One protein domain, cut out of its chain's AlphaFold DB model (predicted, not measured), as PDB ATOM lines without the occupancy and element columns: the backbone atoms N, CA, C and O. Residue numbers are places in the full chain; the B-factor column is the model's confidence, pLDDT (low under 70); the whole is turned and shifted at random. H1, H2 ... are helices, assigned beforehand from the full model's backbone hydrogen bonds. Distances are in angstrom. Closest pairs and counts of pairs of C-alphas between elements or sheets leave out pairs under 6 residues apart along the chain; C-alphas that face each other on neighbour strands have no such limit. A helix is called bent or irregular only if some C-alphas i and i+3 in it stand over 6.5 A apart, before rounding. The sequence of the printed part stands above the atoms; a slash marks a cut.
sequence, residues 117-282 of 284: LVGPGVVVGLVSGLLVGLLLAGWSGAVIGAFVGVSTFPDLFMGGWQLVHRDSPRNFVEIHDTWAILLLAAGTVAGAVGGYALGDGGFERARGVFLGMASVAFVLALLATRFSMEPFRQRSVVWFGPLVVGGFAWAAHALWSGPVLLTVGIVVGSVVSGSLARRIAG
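This is residues 117 to 282 of the 284 residues of an uncharacterized protein of Streptomyces sp. BK042 (UniProt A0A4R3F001). An elongated up-and-down bundle of H1b, H2, H3, H4 and H5, each running against the one before it in the chain, with the arm H1a folded back on H1b. H5 slants over H4 and meets H1b with one end alone, a partial closing of the ring. The printed part has 166 residues with five named helices, H1 to H5 in order, and no named strand; the class is all helix. It is compact, with a radius of gyration of the C-alphas of 16.0 A, and spans 54 by 33 by 26 A.

H1, residues 117 to 164, was assigned as one helix by its hydrogen bonds but is bent: C-alphas 136 and 139 are 9.4 A apart. Its arms H1a, residues 117 to 136, and H1b, residues 139 to 164, touch, closest at the C-alphas of Gly 125 and Gly 149, 3.9 A; they run opposite ways at 37 degrees, only just a steep tilt. H1b has a kink of 34 degrees near residue 150 and is irregular, with C-alphas 151 and 154 7.2 A apart. H1b and H2, residues 175 to 197, form a helical hairpin, closest at the C-alphas of Thr 152 and Ala 185, 4.9 A. H2 and H3, residues 202 to 225, form another, closest at the C-alphas of Gly 195 and Gly 208, 4.1 A. H3 and H4, residues 236 to 255, form a third at a shallow tilt of 13 degrees, closest at the C-alphas of Ala 217 and Trp 239, 4.7 A. H4 is only just irregular, with C-alphas 239 and 242 6.7 A apart. H4 and H5, residues 259 to 281, form the fourth, closest at the C-alphas of Val 245 and Gly 269, 4.1 A. H1b, with residues 139 to 147 alone, touches residues 259 to 266 of H5 at a steep tilt of 42 degrees; the C-alphas of Ser 140 and Pro 259 are closest, 6.2 A. H1a and H5 are apart. The packing is mostly aligned, but only just: 4 of 6 pairs are at a shallow tilt. Every O i to N i+4 pair is within hydrogen-bond range in H1a, H2 and H5; the counts are 20 of 22 in H1b, 19 of 20 in H3 and 14 of 16 in H4.

H1a begins at C-alpha 117, (38.519, 37.254, 58.392). H1b is 35.8 A long, H3 35.5 A, H2 32.6 A and H5 32.4 A, which ends at C-alpha 281, (62.737, 36.077, 55.435).

The C-alphas of Pro 169 and Leu 255 are farthest apart, 55.0 A. The printed part has no cut and no long link. pLDDT is under 70 at residues 165 to 177, 201, 227 to 231, 257 and 281 to 282.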
ATOM      1  N   LEU A 117      39.063  38.189  59.383       75.06
ATOM      2  CA  LEU A 117      38.519  37.254  58.392       75.06
ATOM      3  C   LEU A 117      39.475  36.119  58.021       75.06
ATOM      4  O   LEU A 117      39.048  35.184  57.346       75.06
ATOM      5  N   VAL A 118      40.728  36.139  58.489       71.00
ATOM      6  CA  VAL A 118      41.695  35.056  58.231       71.00
ATOM      7  C   VAL A 118      41.161  33.730  58.775       71.00
ATOM      8  O   VAL A 118      41.108  32.744  58.044       71.00
ATOM      9  N   GLY A 119      40.688  33.705  60.026       77.44
ATOM     10  CA  GLY A 119      40.115  32.507  60.654       77.44
ATOM     11  C   GLY A 119      38.903  31.944  59.893       77.44
ATOM     12  O   GLY A 119      38.936  30.782  59.482       77.44
ATOM     13  N   PRO A 120      37.852  32.748  59.645       86.31
ATOM     14  CA  PRO A 120      36.731  32.352  58.794       86.31
ATOM     15  C   PRO A 120      37.155  31.885  57.393       86.31
ATOM     16  O   PRO A 120      36.665  30.861  56.918       86.31
ATOM     17  N   GLY A 121      38.100  32.580  56.753       83.44
ATOM     18  CA  GLY A 121      38.633  32.218  55.441       83.44
ATOM     19  C   GLY A 121      39.328  30.853  55.432       83.44
ATOM     20  O   GLY A 121      39.131  30.082  54.493       83.44
ATOM     21  N   VAL A 122      40.055  30.496  56.501       86.19
ATOM     22  CA  VAL A 122      40.641  29.152  56.672       86.19
ATOM     23  C   VAL A 122      39.543  28.092  56.701       86.19
ATOM     24  O   VAL A 122      39.653  27.083  56.007       86.19
ATOM     25  N   VAL A 123      38.478  28.310  57.481       91.31
ATOM     26  CA  VAL A 123      37.379  27.340  57.624       91.31
ATOM     27  C   VAL A 123      36.650  27.146  56.299       91.31
ATOM     28  O   VAL A 123      36.449  26.008  55.871       91.31
ATOM     29  N   VAL A 124      36.286  28.242  55.631       91.75
ATOM     30  CA  VAL A 124      35.598  28.183  54.335       91.75
ATOM     31  C   VAL A 124      36.480  27.488  53.305       91.75
ATOM     32  O   VAL A 124      36.018  26.538  52.677       91.75
ATOM     33  N   GLY A 125      37.750  27.891  53.190       89.88
ATOM     34  CA  GLY A 125      38.707  27.290  52.264       89.88
ATOM     35  C   GLY A 125      38.919  25.800  52.506       89.88
ATOM     36  O   GLY A 125      38.913  25.016  51.558       89.88
ATOM     37  N   LEU A 126      39.050  25.388  53.770       92.88
ATOM     38  CA  LEU A 126      39.179  23.982  54.147       92.88
ATOM     39  C   LEU A 126      37.969  23.172  53.670       92.88
ATOM     40  O   LEU A 126      38.138  22.153  53.002       92.88
ATOM     41  N   VAL A 127      36.757  23.620  54.006       95.06
ATOM     42  CA  VAL A 127      35.517  22.899  53.688       95.06
ATOM     43  C   VAL A 127      35.290  22.852  52.180       95.06
ATOM     44  O   VAL A 127      35.058  21.773  51.633       95.06
ATOM     45  N   SER A 128      35.400  23.987  51.485       93.56
ATOM     46  CA  SER A 128      35.204  24.033  50.034       93.56
ATOM     47  C   SER A 128      36.267  23.218  49.302       93.56
ATOM     48  O   SER A 128      35.939  22.452  48.398       93.56
ATOM     49  N   GLY A 129      37.530  23.334  49.716       91.44
ATOM     50  CA  GLY A 129      38.644  22.594  49.138       91.44
ATOM     51  C   GLY A 129      38.505  21.085  49.321       91.44
ATOM     52  O   GLY A 129      38.694  20.330  48.366       91.44
ATOM     53  N   LEU A 130      38.108  20.640  50.515       92.94
ATOM     54  CA  LEU A 130      37.865  19.230  50.812       92.94
ATOM     55  C   LEU A 130      36.734  18.671  49.944       92.94
ATOM     56  O   LEU A 130      36.913  17.626  49.323       92.94
ATOM     57  N   LEU A 131      35.597  19.368  49.863       93.69
ATOM     58  CA  LEU A 131      34.429  18.917  49.099       93.69
ATOM     59  C   LEU A 131      34.708  18.860  47.593       93.69
ATOM     60  O   LEU A 131      34.433  17.843  46.955       93.69
ATOM     61  N   VAL A 132      35.288  19.923  47.031       90.81
ATOM     62  CA  VAL A 132      35.639  19.980  45.603       90.81
ATOM     63  C   VAL A 132      36.698  18.928  45.274       90.81
ATOM     64  O   VAL A 132      36.568  18.196  44.295       90.81
ATOM     65  N   GLY A 133      37.720  18.797  46.120       87.50
ATOM     66  CA  GLY A 133      38.769  17.797  45.958       87.50
ATOM     67  C   GLY A 133      38.245  16.363  46.022       87.50
ATOM     68  O   GLY A 133      38.605  15.538  45.179       87.50
ATOM     69  N   LEU A 134      37.356  16.074  46.979       88.69
ATOM     70  CA  LEU A 134      36.714  14.769  47.127       88.69
ATOM     71  C   LEU A 134      35.899  14.405  45.883       88.69
ATOM     72  O   LEU A 134      35.991  13.277  45.400       88.69
ATOM     73  N   LEU A 135      35.146  15.367  45.346       88.31
ATOM     74  CA  LEU A 135      34.302  15.175  44.169       88.31
ATOM     75  C   LEU A 135      35.118  14.925  42.890       88.31
ATOM     76  O   LEU A 135      34.716  14.115  42.060       88.31
ATOM     77  N   LEU A 136      36.268  15.588  42.731       83.31
ATOM     78  CA  LEU A 136      37.073  15.508  41.506       83.31
ATOM     79  C   LEU A 136      38.097  14.367  41.493       83.31
ATOM     80  O   LEU A 136      38.463  13.882  40.423       83.31
ATOM     81  N   ALA A 137      38.633  13.979  42.651       81.00
ATOM     82  CA  ALA A 137      39.750  13.032  42.716       81.00
ATOM     83  C   ALA A 137      39.745  12.151  43.978       81.00
ATOM     84  O   ALA A 137      40.784  11.611  44.369       81.00
ATOM     85  N   GLY A 138      38.585  11.989  44.623       84.94
ATOM     86  CA  GLY A 138      38.433  11.141  45.800       84.94
ATOM     87  C   GLY A 138      39.278  11.619  46.983       84.94
ATOM     88  O   GLY A 138      39.554  12.806  47.142       84.94
ATOM     89  N   TRP A 139      39.710  10.690  47.834       84.94
ATOM     90  CA  TRP A 139      40.411  11.017  49.081       84.94
ATOM     91  C   TRP A 139      41.695  11.825  48.890       84.94
ATOM     92  O   TRP A 139      41.918  12.793  49.610       84.94
ATOM     93  N   SER A 140      42.533  11.466  47.915       81.25
ATOM     94  CA  SER A 140      43.758  12.222  47.634       81.25
ATOM     95  C   SER A 140      43.440  13.646  47.176       81.25
ATOM     96  O   SER A 140      44.084  14.590  47.627       81.25
ATOM     97  N   GLY A 141      42.401  13.803  46.349       84.88
ATOM     98  CA  GLY A 141      41.877  15.109  45.964       84.88
ATOM     99  C   GLY A 141      41.384  15.921  47.155       84.88
ATOM    100  O   GLY A 141      41.686  17.104  47.235       84.88
ATOM    101  N   ALA A 142      40.685  15.293  48.101       88.69
ATOM    102  CA  ALA A 142      40.161  15.954  49.294       88.69
ATOM    103  C   ALA A 142      41.274  16.562  50.164       88.69
ATOM    104  O   ALA A 142      41.176  17.717  50.568       88.69
ATOM    105  N   VAL A 143      42.357  15.816  50.412       87.50
ATOM    106  CA  VAL A 143      43.488  16.301  51.227       87.50
ATOM    107  C   VAL A 143      44.232  17.441  50.520       87.50
ATOM    108  O   VAL A 143      44.554  18.453  51.139       87.50
ATOM    109  N   ILE A 144      44.478  17.308  49.214       87.94
ATOM    110  CA  ILE A 144      45.158  18.349  48.430       87.94
ATOM    111  C   ILE A 144      44.276  19.594  48.318       87.94
ATOM    112  O   ILE A 144      44.748  20.700  48.554       87.94
ATOM    113  N   GLY A 145      42.991  19.425  48.011       89.12
ATOM    114  CA  GLY A 145      42.028  20.517  47.911       89.12
ATOM    115  C   GLY A 145      41.881  21.276  49.227       89.12
ATOM    116  O   GLY A 145      41.884  22.505  49.217       89.12
ATOM    117  N   ALA A 146      41.848  20.568  50.360       90.56
ATOM    118  CA  ALA A 146      41.879  21.169  51.690       90.56
ATOM    119  C   ALA A 146      43.124  22.052  51.897       90.56
ATOM    120  O   ALA A 146      42.995  23.188  52.350       90.56
ATOM    121  N   PHE A 147      44.314  21.576  51.512       89.69
ATOM    122  CA  PHE A 147      45.539  22.380  51.563       89.69
ATOM    123  C   PHE A 147      45.447  23.630  50.676       89.69
ATOM    124  O   PHE A 147      45.698  24.733  51.163       89.69
ATOM    125  N   VAL A 148      45.038  23.481  49.408       90.06
ATOM    126  CA  VAL A 148      44.885  24.610  48.473       90.06
ATOM    127  C   VAL A 148      43.947  25.662  49.060       90.06
ATOM    128  O   VAL A 148      44.301  26.840  49.112       90.06
ATOM    129  N   GLY A 149      42.786  25.239  49.564       88.19
ATOM    130  CA  GLY A 149      41.794  26.126  50.159       88.19
ATOM    131  C   GLY A 149      42.330  26.884  51.372       88.19
ATOM    132  O   GLY A 149      42.271  28.111  51.394       88.19
ATOM    133  N   VAL A 150      42.933  26.184  52.338       87.38
ATOM    134  CA  VAL A 150      43.535  26.812  53.531       87.38
ATOM    135  C   VAL A 150      44.661  27.780  53.164       87.38
ATOM    136  O   VAL A 150      44.829  28.795  53.829       87.38
ATOM    137  N   SER A 151      45.416  27.498  52.102       83.81
ATOM    138  CA  SER A 151      46.543  28.337  51.677       83.81
ATOM    139  C   SER A 151      46.160  29.591  50.883       83.81
ATOM    140  O   SER A 151      47.030  30.420  50.653       83.81
ATOM    141  N   THR A 152      44.906  29.728  50.433       85.38
ATOM    142  CA  THR A 152      44.509  30.798  49.490       85.38
ATOM    143  C   THR A 152      43.259  31.570  49.912       85.38
ATOM    144  O   THR A 152      43.185  32.779  49.716       85.38
ATOM    145  N   PHE A 153      42.269  30.919  50.525       85.88
ATOM    146  CA  PHE A 153      41.013  31.570  50.909       85.88
ATOM    147  C   PHE A 153      41.134  32.612  52.031       85.88
ATOM    148  O   PHE A 153      40.410  33.604  51.949       85.88
ATOM    149  N   PRO A 154      42.012  32.463  53.045       81.25
ATOM    150  CA  PRO A 154      42.214  33.520  54.038       81.25
ATOM    151  C   PRO A 154      42.616  34.847  53.389       81.25
ATOM    152  O   PRO A 154      42.029  35.886  53.687       81.25
ATOM    153  N   ASP A 155      43.536  34.778  52.430       81.62
ATOM    154  CA  ASP A 155      44.045  35.921  51.676       81.62
ATOM    155  C   ASP A 155      42.973  36.528  50.760       81.62
ATOM    156  O   ASP A 155      42.845  37.749  50.679       81.62
ATOM    157  N   LEU A 156      42.144  35.694  50.118       86.19
ATOM    158  CA  LEU A 156      41.011  36.162  49.309       86.19
ATOM    159  C   LEU A 156      39.946  36.876  50.149       86.19
ATOM    160  O   LEU A 156      39.401  37.885  49.710       86.19
ATOM    161  N   PHE A 157      39.641  36.367  51.343       83.06
ATOM    162  CA  PHE A 157      38.638  36.959  52.230       83.06
ATOM    163  C   PHE A 157      39.131  38.271  52.830       83.06
ATOM    164  O   PHE A 157      38.423  39.277  52.772       83.06
ATOM    165  N   MET A 158      40.357  38.276  53.354       80.00
ATOM    166  CA  MET A 158      40.995  39.479  53.876       80.00
ATOM    167  C   MET A 158      41.132  40.538  52.778       80.00
ATOM    168  O   MET A 158      40.648  41.658  52.943       80.00
ATOM    169  N   GLY A 159      41.724  40.180  51.635       76.62
ATOM    170  CA  GLY A 159      41.933  41.107  50.527       76.62
ATOM    171  C   GLY A 159      40.624  41.580  49.889       76.62
ATOM    172  O   GLY A 159      40.484  42.750  49.543       76.62
ATOM    173  N   GLY A 160      39.623  40.702  49.783       82.31
ATOM    174  CA  GLY A 160      38.302  41.048  49.262       82.31
ATOM    175  C   GLY A 160      37.574  42.039  50.166       82.31
ATOM    176  O   GLY A 160      37.022  43.026  49.687       82.31
ATOM    177  N   TRP A 161      37.633  41.829  51.483       81.12
ATOM    178  CA  TRP A 161      37.090  42.773  52.457       81.12
ATOM    179  C   TRP A 161      37.780  44.133  52.395       81.12
ATOM    180  O   TRP A 161      37.100  45.160  52.343       81.12
ATOM    181  N   GLN A 162      39.114  44.132  52.357       74.19
ATOM    182  CA  GLN A 162      39.936  45.332  52.216       74.19
ATOM    183  C   GLN A 162      39.586  46.110  50.939       74.19
ATOM    184  O   GLN A 162      39.441  47.328  50.989       74.19
ATOM    185  N   LEU A 163      39.363  45.416  49.817       76.00
ATOM    186  CA  LEU A 163      38.962  46.035  48.555       76.00
ATOM    187  C   LEU A 163      37.559  46.660  48.628       76.00
ATOM    188  O   LEU A 163      37.362  47.774  48.144       76.00
ATOM    189  N   VAL A 164      36.593  45.965  49.239       79.56
ATOM    190  CA  VAL A 164      35.216  46.469  49.415       79.56
ATOM    191  C   VAL A 164      35.182  47.695  50.333       79.56
ATOM    192  O   VAL A 164      34.384  48.601  50.114       79.56
ATOM    193  N   HIS A 165      36.071  47.754  51.325       68.94
ATOM    194  CA  HIS A 165      36.128  48.827  52.321       68.94
ATOM    195  C   HIS A 165      37.264  49.825  52.072       68.94
ATOM    196  O   HIS A 165      37.678  50.512  53.006       68.94
ATOM    197  N   ARG A 166      37.757  49.928  50.831       62.69
ATOM    198  CA  ARG A 166      38.862  50.830  50.457       62.69
ATOM    199  C   ARG A 166      38.558  52.309  50.721       62.69
ATOM    200  O   ARG A 166      39.460  53.074  51.020       62.69
ATOM    201  N   ASP A 167      37.285  52.691  50.603       60.62
ATOM    202  CA  ASP A 167      36.815  54.074  50.741       60.62
ATOM    203  C   ASP A 167      36.356  54.367  52.188       60.62
ATOM    204  O   ASP A 167      35.787  55.420  52.475       60.62
ATOM    205  N   SER A 168      36.562  53.418  53.115       51.72
ATOM    206  CA  SER A 168      36.182  53.575  54.517       51.72
ATOM    207  C   SER A 168      37.206  54.446  55.254       51.72
ATOM    208  O   SER A 168      38.384  54.092  55.299       51.72
ATOM    209  N   PRO A 169      36.780  55.528  55.928       43.78
ATOM    210  CA  PRO A 169      37.681  56.453  56.620       43.78
ATOM    211  C   PRO A 169      38.402  55.830  57.829       43.78
ATOM    212  O   PRO A 169      39.254  56.471  58.426       43.78
ATOM    213  N   ARG A 170      38.059  54.592  58.210       44.16
ATOM    214  CA  ARG A 170      38.683  53.838  59.309       44.16
ATOM    215  C   ARG A 170      39.668  52.766  58.837       44.16
ATOM    216  O   ARG A 170      40.155  52.002  59.661       44.16
ATOM    217  N   ASN A 171      39.906  52.649  57.531       44.28
ATOM    218  CA  ASN A 171      40.660  51.540  56.963       44.28
ATOM    219  C   ASN A 171      41.863  52.075  56.179       44.28
ATOM    220  O   ASN A 171      41.736  52.509  55.037       44.28
ATOM    221  N   PHE A 172      43.043  52.038  56.796       48.88
ATOM    222  CA  PHE A 172      44.305  52.348  56.127       48.88
ATOM    223  C   PHE A 172      44.762  51.121  55.337       48.88
ATOM    224  O   PHE A 172      45.612  50.348  55.771       48.88
ATOM    225  N   VAL A 173      44.125  50.890  54.193       51.78
ATOM    226  CA  VAL A 173      44.470  49.779  53.306       51.78
ATOM    227  C   VAL A 173      45.451  50.273  52.253       51.78
ATOM    228  O   VAL A 173      45.105  51.099  51.408       51.78
ATOM    229  N   GLU A 174      46.664  49.724  52.248       58.12
ATOM    230  CA  GLU A 174      47.566  49.881  51.111       58.12
ATOM    231  C   GLU A 174      46.993  49.120  49.906       58.12
ATOM    232  O   GLU A 174      47.165  47.911  49.761       58.12
ATOM    233  N   ILE A 175      46.297  49.842  49.021       61.47
ATOM    234  CA  ILE A 175      45.593  49.285  47.851       61.47
ATOM    235  C   ILE A 175      46.509  48.359  47.030       61.47
ATOM    236  O   ILE A 175      46.076  47.309  46.555       61.47
ATOM    237  N   HIS A 176      47.788  48.714  46.894       62.91
ATOM    238  CA  HIS A 176      48.781  47.931  46.158       62.91
ATOM    239  C   HIS A 176      49.098  46.576  46.808       62.91
ATOM    240  O   HIS A 176      49.262  45.581  46.097       62.91
ATOM    241  N   ASP A 177      49.146  46.519  48.136       67.19
ATOM    242  CA  ASP A 177      49.421  45.299  48.893       67.19
ATOM    243  C   ASP A 177      48.200  44.373  48.883       67.19
ATOM    244  O   ASP A 177      48.329  43.176  48.622       67.19
ATOM    245  N   THR A 178      46.993  44.929  49.009       73.00
ATOM    246  CA  THR A 178      45.744  44.172  48.845       73.00
ATOM    247  C   THR A 178      45.630  43.549  47.455       73.00
ATOM    248  O   THR A 178      45.302  42.367  47.330       73.00
ATOM    249  N   TRP A 179      45.953  44.296  46.393       78.31
ATOM    250  CA  TRP A 179      45.983  43.740  45.037       78.31
ATOM    251  C   TRP A 179      47.046  42.658  44.874       78.31
ATOM    252  O   TRP A 179      46.783  41.656  44.211       78.31
ATOM    253  N   ALA A 180      48.227  42.823  45.477       81.00
ATOM    254  CA  ALA A 180      49.270  41.803  45.447       81.00
ATOM    255  C   ALA A 180      48.792  40.494  46.087       81.00
ATOM    256  O   ALA A 180      48.946  39.434  45.479       81.00
ATOM    257  N   ILE A 181      48.170  40.577  47.266       81.00
ATOM    258  CA  ILE A 181      47.621  39.433  48.001       81.00
ATOM    259  C   ILE A 181      46.520  38.743  47.183       81.00
ATOM    260  O   ILE A 181      46.574  37.531  46.972       81.00
ATOM    261  N   LEU A 182      45.571  39.509  46.635       86.56
ATOM    262  CA  LEU A 182      44.494  38.970  45.799       86.56
ATOM    263  C   LEU A 182      45.020  38.294  44.529       86.56
ATOM    264  O   LEU A 182      44.564  37.204  44.179       86.56
ATOM    265  N   LEU A 183      45.988  38.912  43.848       87.94
ATOM    266  CA  LEU A 183      46.616  38.338  42.659       87.94
ATOM    267  C   LEU A 183      47.341  37.035  42.994       87.94
ATOM    268  O   LEU A 183      47.158  36.044  42.289       87.94
ATOM    269  N   LEU A 184      48.128  37.017  44.071       85.56
ATOM    270  CA  LEU A 184      48.837  35.824  44.532       85.56
ATOM    271  C   LEU A 184      47.868  34.687  44.863       85.56
ATOM    272  O   LEU A 184      48.074  33.567  44.392       85.56
ATOM    273  N   ALA A 185      46.795  34.966  45.603       87.00
ATOM    274  CA  ALA A 185      45.816  33.961  45.997       87.00
ATOM    275  C   ALA A 185      44.992  33.441  44.804       87.00
ATOM    276  O   ALA A 185      44.879  32.234  44.595       87.00
ATOM    277  N   ALA A 186      44.474  34.326  43.947       89.12
ATOM    278  CA  ALA A 186      43.732  33.913  42.754       89.12
ATOM    279  C   ALA A 186      44.628  33.161  41.755       89.12
ATOM    280  O   ALA A 186      44.235  32.143  41.183       89.12
ATOM    281  N   GLY A 187      45.859  33.636  41.569       88.56
ATOM    282  CA  GLY A 187      46.826  33.018  40.677       88.56
ATOM    283  C   GLY A 187      47.305  31.655  41.156       88.56
ATOM    284  O   GLY A 187      47.433  30.740  40.349       88.56
ATOM    285  N   THR A 188      47.520  31.466  42.457       88.00
ATOM    286  CA  THR A 188      47.860  30.143  43.008       88.00
ATOM    287  C   THR A 188      46.730  29.140  42.815       88.00
ATOM    288  O   THR A 188      47.009  28.009  42.418       88.00
ATOM    289  N   VAL A 189      45.466  29.547  42.981       88.62
ATOM    290  CA  VAL A 189      44.309  28.703  42.628       88.62
ATOM    291  C   VAL A 189      44.307  28.375  41.131       88.62
ATOM    292  O   VAL A 189      44.167  27.210  40.762       88.62
ATOM    293  N   ALA A 190      44.526  29.360  40.256       90.12
ATOM    294  CA  ALA A 190      44.612  29.123  38.813       90.12
ATOM    295  C   ALA A 190      45.766  28.170  38.447       90.12
ATOM    296  O   ALA A 190      45.594  27.273  37.622       90.12
ATOM    297  N   GLY A 191      46.921  28.310  39.104       89.62
ATOM    298  CA  GLY A 191      48.071  27.421  38.967       89.62
ATOM    299  C   GLY A 191      47.768  25.996  39.427       89.62
ATOM    300  O   GLY A 191      48.126  25.049  38.732       89.62
ATOM    301  N   ALA A 192      47.050  25.833  40.541       88.62
ATOM    302  CA  ALA A 192      46.578  24.532  41.014       88.62
ATOM    303  C   ALA A 192      45.653  23.860  39.988       88.62
ATOM    304  O   ALA A 192      45.856  22.697  39.643       88.62
ATOM    305  N   VAL A 193      44.665  24.595  39.466       89.06
ATOM    306  CA  VAL A 193      43.708  24.087  38.468       89.06
ATOM    307  C   VAL A 193      44.412  23.726  37.159       89.06
ATOM    308  O   VAL A 193      44.192  22.638  36.627       89.06
ATOM    309  N   GLY A 194      45.296  24.596  36.661       86.75
ATOM    310  CA  GLY A 194      46.089  24.328  35.461       86.75
ATOM    311  C   GLY A 194      47.005  23.115  35.636       86.75
ATOM    312  O   GLY A 194      47.046  22.238  34.778       86.75
ATOM    313  N   GLY A 195      47.671  23.012  36.787       86.69
ATOM    314  CA  GLY A 195      48.503  21.869  37.146       86.69
ATOM    315  C   GLY A 195      47.724  20.555  37.251       86.69
ATOM    316  O   GLY A 195      48.203  19.520  36.794       86.69
ATOM    317  N   TYR A 196      46.505  20.591  37.797       87.44
ATOM    318  CA  TYR A 196      45.607  19.436  37.831       87.44
ATOM    319  C   TYR A 196      45.194  18.988  36.422       87.44
ATOM    320  O   TYR A 196      45.209  17.792  36.131       87.44
ATOM    321  N   ALA A 197      44.837  19.937  35.550       86.75
ATOM    322  CA  ALA A 197      44.366  19.659  34.194       86.75
ATOM    323  C   ALA A 197      45.458  19.072  33.283       86.75
ATOM    324  O   ALA A 197      45.151  18.274  32.402       86.75
ATOM    325  N   LEU A 198      46.718  19.456  33.504       85.25
ATOM    326  CA  LEU A 198      47.871  19.010  32.715       85.25
ATOM    327  C   LEU A 198      48.493  17.689  33.198       85.25
ATOM    328  O   LEU A 198      49.412  17.193  32.557       85.25
ATOM    329  N   GLY A 199      48.052  17.136  34.332       78.75
ATOM    330  CA  GLY A 199      48.630  15.911  34.887       78.75
ATOM    331  C   GLY A 199      48.034  14.627  34.302       78.75
ATOM    332  O   GLY A 199      46.808  14.474  34.239       78.75
ATOM    333  N   ASP A 200      48.897  13.647  34.018       72.44
ATOM    334  CA  ASP A 200      48.578  12.373  33.343       72.44
ATOM    335  C   ASP A 200      47.789  11.351  34.201       72.44
ATOM    336  O   ASP A 200      47.641  10.180  33.854       72.44
ATOM    337  N   GLY A 201      47.179  11.804  35.302       69.88
ATOM    338  CA  GLY A 201      46.300  11.010  36.168       69.88
ATOM    339  C   GLY A 201      46.937  10.587  37.496       69.88
ATOM    340  O   GLY A 201      48.131  10.747  37.734       69.88
ATOM    341  N   GLY A 202      46.110  10.086  38.420       71.56
ATOM    342  CA  GLY A 202      46.571   9.593  39.725       71.56
ATOM    343  C   GLY A 202      47.361  10.630  40.535       71.56
ATOM    344  O   GLY A 202      46.973  11.796  40.626       71.56
ATOM    345  N   PHE A 203      48.480  10.208  41.128       70.62
ATOM    346  CA  PHE A 203      49.349  11.089  41.916       70.62
ATOM    347  C   PHE A 203      50.098  12.127  41.058       70.62
ATOM    348  O   PHE A 203      50.496  13.178  41.560       70.62
ATOM    349  N   GLU A 204      50.255  11.907  39.753       74.06
ATOM    350  CA  GLU A 204      50.918  12.886  38.884       74.06
ATOM    351  C   GLU A 204      50.106  14.179  38.744       74.06
ATOM    352  O   GLU A 204      50.688  15.261  38.688       74.06
ATOM    353  N   ARG A 205      48.768  14.109  38.843       80.19
ATOM    354  CA  ARG A 205      47.921  15.311  38.974       80.19
ATOM    355  C   ARG A 205      48.201  16.087  40.256       80.19
ATOM    356  O   ARG A 205      48.223  17.312  40.227       80.19
ATOM    357  N   ALA A 206      48.454  15.398  41.371       79.00
ATOM    358  CA  ALA A 206      48.827  16.044  42.630       79.00
ATOM    359  C   ALA A 206      50.155  16.797  42.495       79.00
ATOM    360  O   ALA A 206      50.273  17.947  42.915       79.00
ATOM    361  N   ARG A 207      51.144  16.173  41.845       82.25
ATOM    362  CA  ARG A 207      52.420  16.819  41.522       82.25
ATOM    363  C   ARG A 207      52.216  18.046  40.630       82.25
ATOM    364  O   ARG A 207      52.806  19.090  40.903       82.25
ATOM    365  N   GLY A 208      51.367  17.924  39.609       86.38
ATOM    366  CA  GLY A 208      50.974  19.030  38.741       86.38
ATOM    367  C   GLY A 208      50.405  20.208  39.529       86.38
ATOM    368  O   GLY A 208      50.857  21.332  39.333       86.38
ATOM    369  N   VAL A 209      49.499  19.957  40.482       88.94
ATOM    370  CA  VAL A 209      48.915  20.988  41.364       88.94
ATOM    371  C   VAL A 209      49.992  21.757  42.133       88.94
ATOM    372  O   VAL A 209      50.047  22.981  42.036       88.94
ATOM    373  N   PHE A 210      50.875  21.066  42.864       89.38
ATOM    374  CA  PHE A 210      51.901  21.734  43.678       89.38
ATOM    375  C   PHE A 210      52.905  22.523  42.832       89.38
ATOM    376  O   PHE A 210      53.278  23.638  43.201       89.38
ATOM    377  N   LEU A 211      53.321  21.973  41.687       88.75
ATOM    378  CA  LEU A 211      54.213  22.669  40.758       88.75
ATOM    379  C   LEU A 211      53.531  23.888  40.137       88.75
ATOM    380  O   LEU A 211      54.125  24.961  40.112       88.75
ATOM    381  N   GLY A 212      52.281  23.747  39.695       90.12
ATOM    382  CA  GLY A 212      51.497  24.841  39.128       90.12
ATOM    383  C   GLY A 212      51.303  25.983  40.124       90.12
ATOM    384  O   GLY A 212      51.560  27.139  39.786       90.12
ATOM    385  N   MET A 213      50.948  25.666  41.374       92.88
ATOM    386  CA  MET A 213      50.880  26.648  42.461       92.88
ATOM    387  C   MET A 213      52.217  27.355  42.667       92.88
ATOM    388  O   MET A 213      52.258  28.580  42.660       92.88
ATOM    389  N   ALA A 214      53.306  26.600  42.823       90.31
ATOM    390  CA  ALA A 214      54.628  27.162  43.070       90.31
ATOM    391  C   ALA A 214      55.105  28.064  41.927       90.31
ATOM    392  O   ALA A 214      55.602  29.161  42.170       90.31
ATOM    393  N   SER A 215      54.949  27.621  40.677       89.88
ATOM    394  CA  SER A 215      55.367  28.384  39.500       89.88
ATOM    395  C   SER A 215      54.592  29.691  39.377       89.88
ATOM    396  O   SER A 215      55.204  30.746  39.202       89.88
ATOM    397  N   VAL A 216      53.263  29.650  39.518       91.69
ATOM    398  CA  VAL A 216      52.449  30.869  39.440       91.69
ATOM    399  C   VAL A 216      52.715  31.779  40.637       91.69
ATOM    400  O   VAL A 216      52.931  32.971  40.437       91.69
ATOM    401  N   ALA A 217      52.802  31.238  41.856       87.69
ATOM    402  CA  ALA A 217      53.174  32.001  43.048       87.69
ATOM    403  C   ALA A 217      54.526  32.696  42.887       87.69
ATOM    404  O   ALA A 217      54.664  33.856  43.256       87.69
ATOM    405  N   PHE A 218      55.521  32.017  42.317       89.56
ATOM    406  CA  PHE A 218      56.846  32.582  42.082       89.56
ATOM    407  C   PHE A 218      56.791  33.758  41.101       89.56
ATOM    408  O   PHE A 218      57.286  34.846  41.408       89.56
ATOM    409  N   VAL A 219      56.148  33.567  39.944       91.06
ATOM    410  CA  VAL A 219      56.002  34.618  38.923       91.06
ATOM    411  C   VAL A 219      55.207  35.801  39.470       91.06
ATOM    412  O   VAL A 219      55.630  36.949  39.327       91.06
ATOM    413  N   LEU A 220      54.089  35.543  40.146       88.62
ATOM    414  CA  LEU A 220      53.261  36.594  40.725       88.62
ATOM    415  C   LEU A 220      53.931  37.273  41.909       88.62
ATOM    416  O   LEU A 220      53.775  38.476  42.046       88.62
ATOM    417  N   ALA A 221      54.732  36.579  42.715       83.62
ATOM    418  CA  ALA A 221      55.490  37.211  43.789       83.62
ATOM    419  C   ALA A 221      56.549  38.162  43.220       83.62
ATOM    420  O   ALA A 221      56.715  39.260  43.751       83.62
ATOM    421  N   LEU A 222      57.215  37.790  42.117       85.69
ATOM    422  CA  LEU A 222      58.125  38.682  41.393       85.69
ATOM    423  C   LEU A 222      57.387  39.902  40.832       85.69
ATOM    424  O   LEU A 222      57.841  41.029  41.028       85.69
ATOM    425  N   LEU A 223      56.239  39.705  40.184       85.38
ATOM    426  CA  LEU A 223      55.438  40.807  39.644       85.38
ATOM    427  C   LEU A 223      54.897  41.713  40.750       85.38
ATOM    428  O   LEU A 223      55.039  42.928  40.658       85.38
ATOM    429  N   ALA A 224      54.374  41.132  41.826       81.00
ATOM    430  CA  ALA A 224      53.867  41.836  42.992       81.00
ATOM    431  C   ALA A 224      54.953  42.659  43.673       81.00
ATOM    432  O   ALA A 224      54.672  43.728  44.201       81.00
ATOM    433  N   THR A 225      56.222  42.233  43.633       76.06
ATOM    434  CA  THR A 225      57.284  43.124  44.106       76.06
ATOM    435  C   THR A 225      57.387  44.400  43.278       76.06
ATOM    436  O   THR A 225      57.873  45.389  43.771       76.06
ATOM    437  N   ARG A 226      56.917  44.500  42.041       73.81
ATOM    438  CA  ARG A 226      57.030  45.789  41.335       73.81
ATOM    439  C   ARG A 226      56.168  46.898  41.942       73.81
ATOM    440  O   ARG A 226      56.530  48.058  41.771       73.81
ATOM    441  N   PHE A 227      55.098  46.551  42.654       68.44
ATOM    442  CA  PHE A 227      54.114  47.523  43.134       68.44
ATOM    443  C   PHE A 227      53.754  47.412  44.622       68.44
ATOM    444  O   PHE A 227      53.268  48.394  45.163       68.44
ATOM    445  N   SER A 228      54.014  46.287  45.292       66.31
ATOM    446  CA  SER A 228      53.757  46.130  46.730       66.31
ATOM    447  C   SER A 228      55.008  46.383  47.582       66.31
ATOM    448  O   SER A 228      56.141  46.103  47.156       66.31
ATOM    449  N   MET A 229      54.792  46.912  48.791       62.97
ATOM    450  CA  MET A 229      55.839  47.220  49.770       62.97
ATOM    451  C   MET A 229      56.548  45.957  50.256       62.97
ATOM    452  O   MET A 229      57.759  45.983  50.497       62.97
ATOM    453  N   GLU A 230      55.835  44.829  50.301       66.00
ATOM    454  CA  GLU A 230      56.395  43.574  50.776       66.00
ATOM    455  C   GLU A 230      57.459  43.009  49.798       66.00
ATOM    456  O   GLU A 230      57.228  42.821  48.590       66.00
ATOM    457  N   PRO A 231      58.670  42.718  50.292       67.75
ATOM    458  CA  PRO A 231      59.738  42.158  49.489       67.75
ATOM    459  C   PRO A 231      59.532  40.693  49.077       67.75
ATOM    460  O   PRO A 231      58.945  39.881  49.785       67.75
ATOM    461  N   PHE A 232      60.191  40.297  47.979       76.56
ATOM    462  CA  PHE A 232      60.120  38.930  47.435       76.56
ATOM    463  C   PHE A 232      60.498  37.846  48.457       76.56
ATOM    464  O   PHE A 232      59.912  36.763  48.471       76.56
ATOM    465  N   ARG A 233      61.485  38.133  49.320       74.31
ATOM    466  CA  ARG A 233      61.961  37.195  50.350       74.31
ATOM    467  C   ARG A 233      60.944  36.972  51.471       74.31
ATOM    468  O   ARG A 233      60.872  35.856  51.981       74.31
ATOM    469  N   GLN A 234      60.159  37.987  51.833       71.62
ATOM    470  CA  GLN A 234      59.121  37.850  52.864       71.62
ATOM    471  C   GLN A 234      57.949  36.999  52.367       71.62
ATOM    472  O   GLN A 234      57.454  36.152  53.104       71.62
ATOM    473  N   ARG A 235      57.686  37.024  51.056       73.88
ATOM    474  CA  ARG A 235      56.733  36.122  50.388       73.88
ATOM    475  C   ARG A 235      57.221  34.691  50.181       73.88
ATOM    476  O   ARG A 235      56.585  33.928  49.456       73.88
ATOM    477  N   SER A 236      58.351  34.306  50.776       77.50
ATOM    478  CA  SER A 236      58.945  32.979  50.577       77.50
ATOM    479  C   SER A 236      58.010  31.833  50.931       77.50
ATOM    480  O   SER A 236      57.992  30.841  50.207       77.50
ATOM    481  N   VAL A 237      57.156  31.989  51.946       78.94
ATOM    482  CA  VAL A 237      56.116  30.999  52.272       78.94
ATOM    483  C   VAL A 237      55.220  30.711  51.060       78.94
ATOM    484  O   VAL A 237      54.902  29.552  50.800       78.94
ATOM    485  N   VAL A 238      54.858  31.741  50.290       79.50
ATOM    486  CA  VAL A 238      53.870  31.660  49.205       79.50
ATOM    487  C   VAL A 238      54.433  30.945  47.975       79.50
ATOM    488  O   VAL A 238      53.772  30.075  47.413       79.50
ATOM    489  N   TRP A 239      55.663  31.264  47.559       82.12
ATOM    490  CA  TRP A 239      56.263  30.665  46.357       82.12
ATOM    491  C   TRP A 239      57.087  29.402  46.624       82.12
ATOM    492  O   TRP A 239      57.166  28.530  45.760       82.12
ATOM    493  N   PHE A 240      57.686  29.263  47.808       84.12
ATOM    494  CA  PHE A 240      58.477  28.083  48.166       84.12
ATOM    495  C   PHE A 240      57.641  27.012  48.863       84.12
ATOM    496  O   PHE A 240      57.895  25.817  48.702       84.12
ATOM    497  N   GLY A 241      56.630  27.422  49.630       84.12
ATOM    498  CA  GLY A 241      55.859  26.510  50.463       84.12
ATOM    499  C   GLY A 241      55.182  25.375  49.703       84.12
ATOM    500  O   GLY A 241      55.354  24.227  50.120       84.12
ATOM    501  N   PRO A 242      54.506  25.626  48.566       86.75
ATOM    502  CA  PRO A 242      53.914  24.554  47.772       86.75
ATOM    503  C   PRO A 242      54.939  23.519  47.277       86.75
ATOM    504  O   PRO A 242      54.611  22.337  47.217       86.75
ATOM    505  N   LEU A 243      56.191  23.916  46.995       88.06
ATOM    506  CA  LEU A 243      57.257  22.981  46.596       88.06
ATOM    507  C   LEU A 243      57.676  22.072  47.748       88.06
ATOM    508  O   LEU A 243      57.801  20.863  47.563       88.06
ATOM    509  N   VAL A 244      57.887  22.646  48.936       89.00
ATOM    510  CA  VAL A 244      58.275  21.876  50.125       89.00
ATOM    511  C   VAL A 244      57.158  20.910  50.499       89.00
ATOM    512  O   VAL A 244      57.397  19.711  50.623       89.00
ATOM    513  N   VAL A 245      55.926  21.412  50.613       87.69
ATOM    514  CA  VAL A 245      54.750  20.601  50.952       87.69
ATOM    515  C   VAL A 245      54.540  19.495  49.919       87.69
ATOM    516  O   VAL A 245      54.393  18.335  50.297       87.69
ATOM    517  N   GLY A 246      54.607  19.821  48.624       86.06
ATOM    518  CA  GLY A 246      54.493  18.842  47.544       86.06
ATOM    519  C   GLY A 246      55.594  17.778  47.579       86.06
ATOM    520  O   GLY A 246      55.314  16.599  47.368       86.06
ATOM    521  N   GLY A 247      56.830  18.163  47.910       87.06
ATOM    522  CA  GLY A 247      57.955  17.239  48.073       87.06
ATOM    523  C   GLY A 247      57.742  16.237  49.211       87.06
ATOM    524  O   GLY A 247      57.928  15.036  49.012       87.06
ATOM    525  N   PHE A 248      57.288  16.701  50.379       89.81
ATOM    526  CA  PHE A 248      56.963  15.815  51.504       89.81
ATOM    527  C   PHE A 248      55.736  14.939  51.224       89.81
ATOM    528  O   PHE A 248      55.749  13.751  51.545       89.81
ATOM    529  N   ALA A 249      54.698  15.492  50.591       86.69
ATOM    530  CA  ALA A 249      53.520  14.741  50.170       86.69
ATOM    531  C   ALA A 249      53.889  13.605  49.202       86.69
ATOM    532  O   ALA A 249      53.390  12.487  49.335       86.69
ATOM    533  N   TRP A 250      54.803  13.867  48.263       85.31
ATOM    534  CA  TRP A 250      55.308  12.858  47.335       85.31
ATOM    535  C   TRP A 250      56.165  11.801  48.020       85.31
ATOM    536  O   TRP A 250      55.930  10.615  47.806       85.31
ATOM    537  N   ALA A 251      57.101  12.201  48.882       85.75
ATOM    538  CA  ALA A 251      57.919  11.257  49.639       85.75
ATOM    539  C   ALA A 251      57.050  10.311  50.487       85.75
ATOM    540  O   ALA A 251      57.268   9.101  50.496       85.75
ATOM    541  N   ALA A 252      56.016  10.847  51.143       84.31
ATOM    542  CA  ALA A 252      55.081  10.052  51.928       84.31
ATOM    543  C   ALA A 252      54.245   9.098  51.057       84.31
ATOM    544  O   ALA A 252      54.055   7.940  51.427       84.31
ATOM    545  N   HIS A 253      53.796   9.549  49.882       77.75
ATOM    546  CA  HIS A 253      53.054   8.706  48.943       77.75
ATOM    547  C   HIS A 253      53.917   7.599  48.318       77.75
ATOM    548  O   HIS A 253      53.433   6.487  48.121       77.75
ATOM    549  N   ALA A 254      55.191   7.887  48.032       79.81
ATOM    550  CA  ALA A 254      56.151   6.918  47.506       79.81
ATOM    551  C   ALA A 254      56.484   5.816  48.524       79.81
ATOM    552  O   ALA A 254      56.728   4.677  48.133       79.81
ATOM    553  N   LEU A 255      56.472   6.145  49.821       82.19
ATOM    554  CA  LEU A 255      56.635   5.168  50.897       82.19
ATOM    555  C   LEU A 255      55.425   4.240  50.995       82.19
ATOM    556  O   LEU A 255      55.600   3.026  51.080       82.19
ATOM    557  N   TRP A 256      54.211   4.799  50.982       75.56
ATOM    558  CA  TRP A 256      52.977   4.020  50.937       75.56
ATOM    559  C   TRP A 256      51.793   4.892  50.490       75.56
ATOM    560  O   TRP A 256      51.525   5.975  51.013       75.56
ATOM    561  N   SER A 257      51.053   4.391  49.501       68.81
ATOM    562  CA  SER A 257      49.914   5.036  48.840       68.81
ATOM    563  C   SER A 257      48.630   5.050  49.688       68.81
ATOM    564  O   SER A 257      47.561   4.628  49.250       68.81
ATOM    565  N   GLY A 258      48.723   5.551  50.922       72.12
ATOM    566  CA  GLY A 258      47.598   5.725  51.841       72.12
ATOM    567  C   GLY A 258      47.201   7.197  52.036       72.12
ATOM    568  O   GLY A 258      48.070   8.071  52.054       72.12
ATOM    569  N   PRO A 259      45.907   7.503  52.263       70.88
ATOM    570  CA  PRO A 259      45.445   8.871  52.525       70.88
ATOM    571  C   PRO A 259      46.052   9.457  53.809       70.88
ATOM    572  O   PRO A 259      46.340  10.646  53.869       70.88
ATOM    573  N   VAL A 260      46.316   8.613  54.811       84.06
ATOM    574  CA  VAL A 260      46.935   9.018  56.083       84.06
ATOM    575  C   VAL A 260      48.351   9.554  55.871       84.06
ATOM    576  O   VAL A 260      48.696  10.610  56.393       84.06
ATOM    577  N   LEU A 261      49.162   8.860  55.073       84.19
ATOM    578  CA  LEU A 261      50.537   9.266  54.784       84.19
ATOM    579  C   LEU A 261      50.596  10.549  53.967       84.19
ATOM    580  O   LEU A 261      51.434  11.400  54.246       84.19
ATOM    581  N   LEU A 262      49.674  10.731  53.021       83.00
ATOM    582  CA  LEU A 262      49.552  11.988  52.290       83.00
ATOM    583  C   LEU A 262      49.274  13.163  53.243       83.00
ATOM    584  O   LEU A 262      49.945  14.191  53.156       83.00
ATOM    585  N   THR A 263      48.344  12.995  54.187       87.31
ATOM    586  CA  THR A 263      48.056  14.008  55.214       87.31
ATOM    587  C   THR A 263      49.279  14.293  56.081       87.31
ATOM    588  O   THR A 263      49.623  15.453  56.285       87.31
ATOM    589  N   VAL A 264      49.976  13.253  56.552       87.94
ATOM    590  CA  VAL A 264      51.207  13.412  57.344       87.94
ATOM    591  C   VAL A 264      52.276  14.161  56.550       87.94
ATOM    592  O   VAL A 264      52.878  15.092  57.078       87.94
ATOM    593  N   GLY A 265      52.479  13.811  55.277       87.56
ATOM    594  CA  GLY A 265      53.419  14.493  54.391       87.56
ATOM    595  C   GLY A 265      53.095  15.979  54.240       87.56
ATOM    596  O   GLY A 265      53.987  16.814  54.364       87.56
ATOM    597  N   ILE A 266      51.820  16.329  54.063       87.94
ATOM    598  CA  ILE A 266      51.394  17.730  53.974       87.94
ATOM    599  C   ILE A 266      51.625  18.465  55.297       87.94
ATOM    600  O   ILE A 266      52.238  19.528  55.289       87.94
ATOM    601  N   VAL A 267      51.218  17.891  56.433       89.50
ATOM    602  CA  VAL A 267      51.390  18.517  57.757       89.50
ATOM    603  C   VAL A 267      52.868  18.756  58.070       89.50
ATOM    604  O   VAL A 267      53.256  19.872  58.421       89.50
ATOM    605  N   VAL A 268      53.710  17.733  57.904       90.25
ATOM    606  CA  VAL A 268      55.159  17.849  58.126       90.25
ATOM    607  C   VAL A 268      55.763  18.862  57.154       90.25
ATOM    608  O   VAL A 268      56.513  19.744  57.574       90.25
ATOM    609  N   GLY A 269      55.389  18.793  55.876       88.31
ATOM    610  CA  GLY A 269      55.838  19.730  54.852       88.31
ATOM    611  C   GLY A 269      55.467  21.180  55.161       88.31
ATOM    612  O   GLY A 269      56.298  22.066  54.974       88.31
ATOM    613  N   SER A 270      54.271  21.441  55.697       86.12
ATOM    614  CA  SER A 270      53.826  22.783  56.093       86.12
ATOM    615  C   SER A 270      54.655  23.341  57.250       86.12
ATOM    616  O   SER A 270      55.077  24.497  57.200       86.12
ATOM    617  N   VAL A 271      54.954  22.520  58.262       86.50
ATOM    618  CA  VAL A 271      55.807  22.923  59.394       86.50
ATOM    619  C   VAL A 271      57.231  23.229  58.924       86.50
ATOM    620  O   VAL A 271      57.801  24.266  59.280       86.50
ATOM    621  N   VAL A 272      57.803  22.355  58.089       86.88
ATOM    622  CA  VAL A 272      59.155  22.533  57.538       86.88
ATOM    623  C   VAL A 272      59.218  23.769  56.643       86.88
ATOM    624  O   VAL A 272      60.125  24.586  56.798       86.88
ATOM    625  N   SER A 273      58.227  23.952  55.770       84.62
ATOM    626  CA  SER A 273      58.072  25.139  54.927       84.62
ATOM    627  C   SER A 273      58.072  26.422  55.759       84.62
ATOM    628  O   SER A 273      58.890  27.307  55.515       84.62
ATOM    629  N   GLY A 274      57.235  26.502  56.799       78.69
ATOM    630  CA  GLY A 274      57.156  27.684  57.660       78.69
ATOM    631  C   GLY A 274      58.454  27.974  58.422       78.69
ATOM    632  O   GLY A 274      58.793  29.132  58.662       78.69
ATOM    633  N   SER A 275      59.216  26.945  58.796       79.25
ATOM    634  CA  SER A 275      60.543  27.117  59.408       79.25
ATOM    635  C   SER A 275      61.573  27.655  58.406       79.25
ATOM    636  O   SER A 275      62.280  28.624  58.693       79.25
ATOM    637  N   LEU A 276      61.631  27.074  57.204       81.06
ATOM    638  CA  LEU A 276      62.555  27.496  56.149       81.06
ATOM    639  C   LEU A 276      62.239  28.904  55.643       81.06
ATOM    640  O   LEU A 276      63.148  29.712  55.480       81.06
ATOM    641  N   ALA A 277      60.963  29.219  55.445       72.88
ATOM    642  CA  ALA A 277      60.530  30.526  54.981       72.88
ATOM    643  C   ALA A 277      60.843  31.636  55.993       72.88
ATOM    644  O   ALA A 277      61.350  32.681  55.599       72.88
ATOM    645  N   ARG A 278      60.670  31.389  57.304       73.00
ATOM    646  CA  ARG A 278      61.113  32.330  58.352       73.00
ATOM    647  C   ARG A 278      62.611  32.623  58.267       73.00
ATOM    648  O   ARG A 278      63.011  33.785  58.285       73.00
ATOM    649  N   ARG A 279      63.433  31.588  58.054       76.88
ATOM    650  CA  ARG A 279      64.881  31.757  57.838       76.88
ATOM    651  C   ARG A 279      65.199  32.553  56.570       76.88
ATOM    652  O   ARG A 279      66.057  33.425  56.614       76.88
ATOM    653  N   ILE A 280      64.515  32.283  55.456       72.19
ATOM    654  CA  ILE A 280      64.699  33.018  54.187       72.19
ATOM    655  C   ILE A 280      64.279  34.489  54.337       72.19
ATOM    656  O   ILE A 280      64.928  35.378  53.780       72.19
ATOM    657  N   ALA A 281      63.221  34.743  55.107       64.19
ATOM    658  CA  ALA A 281      62.737  36.077  55.435       64.19
ATOM    659  C   ALA A 281      63.643  36.827  56.433       64.19
ATOM    660  O   ALA A 281      63.475  38.031  56.597       64.19
ATOM    661  N   GLY A 282      64.617  36.152  57.061       58.62
ATOM    662  CA  GLY A 282      65.528  36.754  58.040       58.62
ATOM    663  C   GLY A 282      64.914  36.960  59.427       58.62
ATOM    664  O   GLY A 282      65.456  37.724  60.217       58.62
TER     665      GLY A 282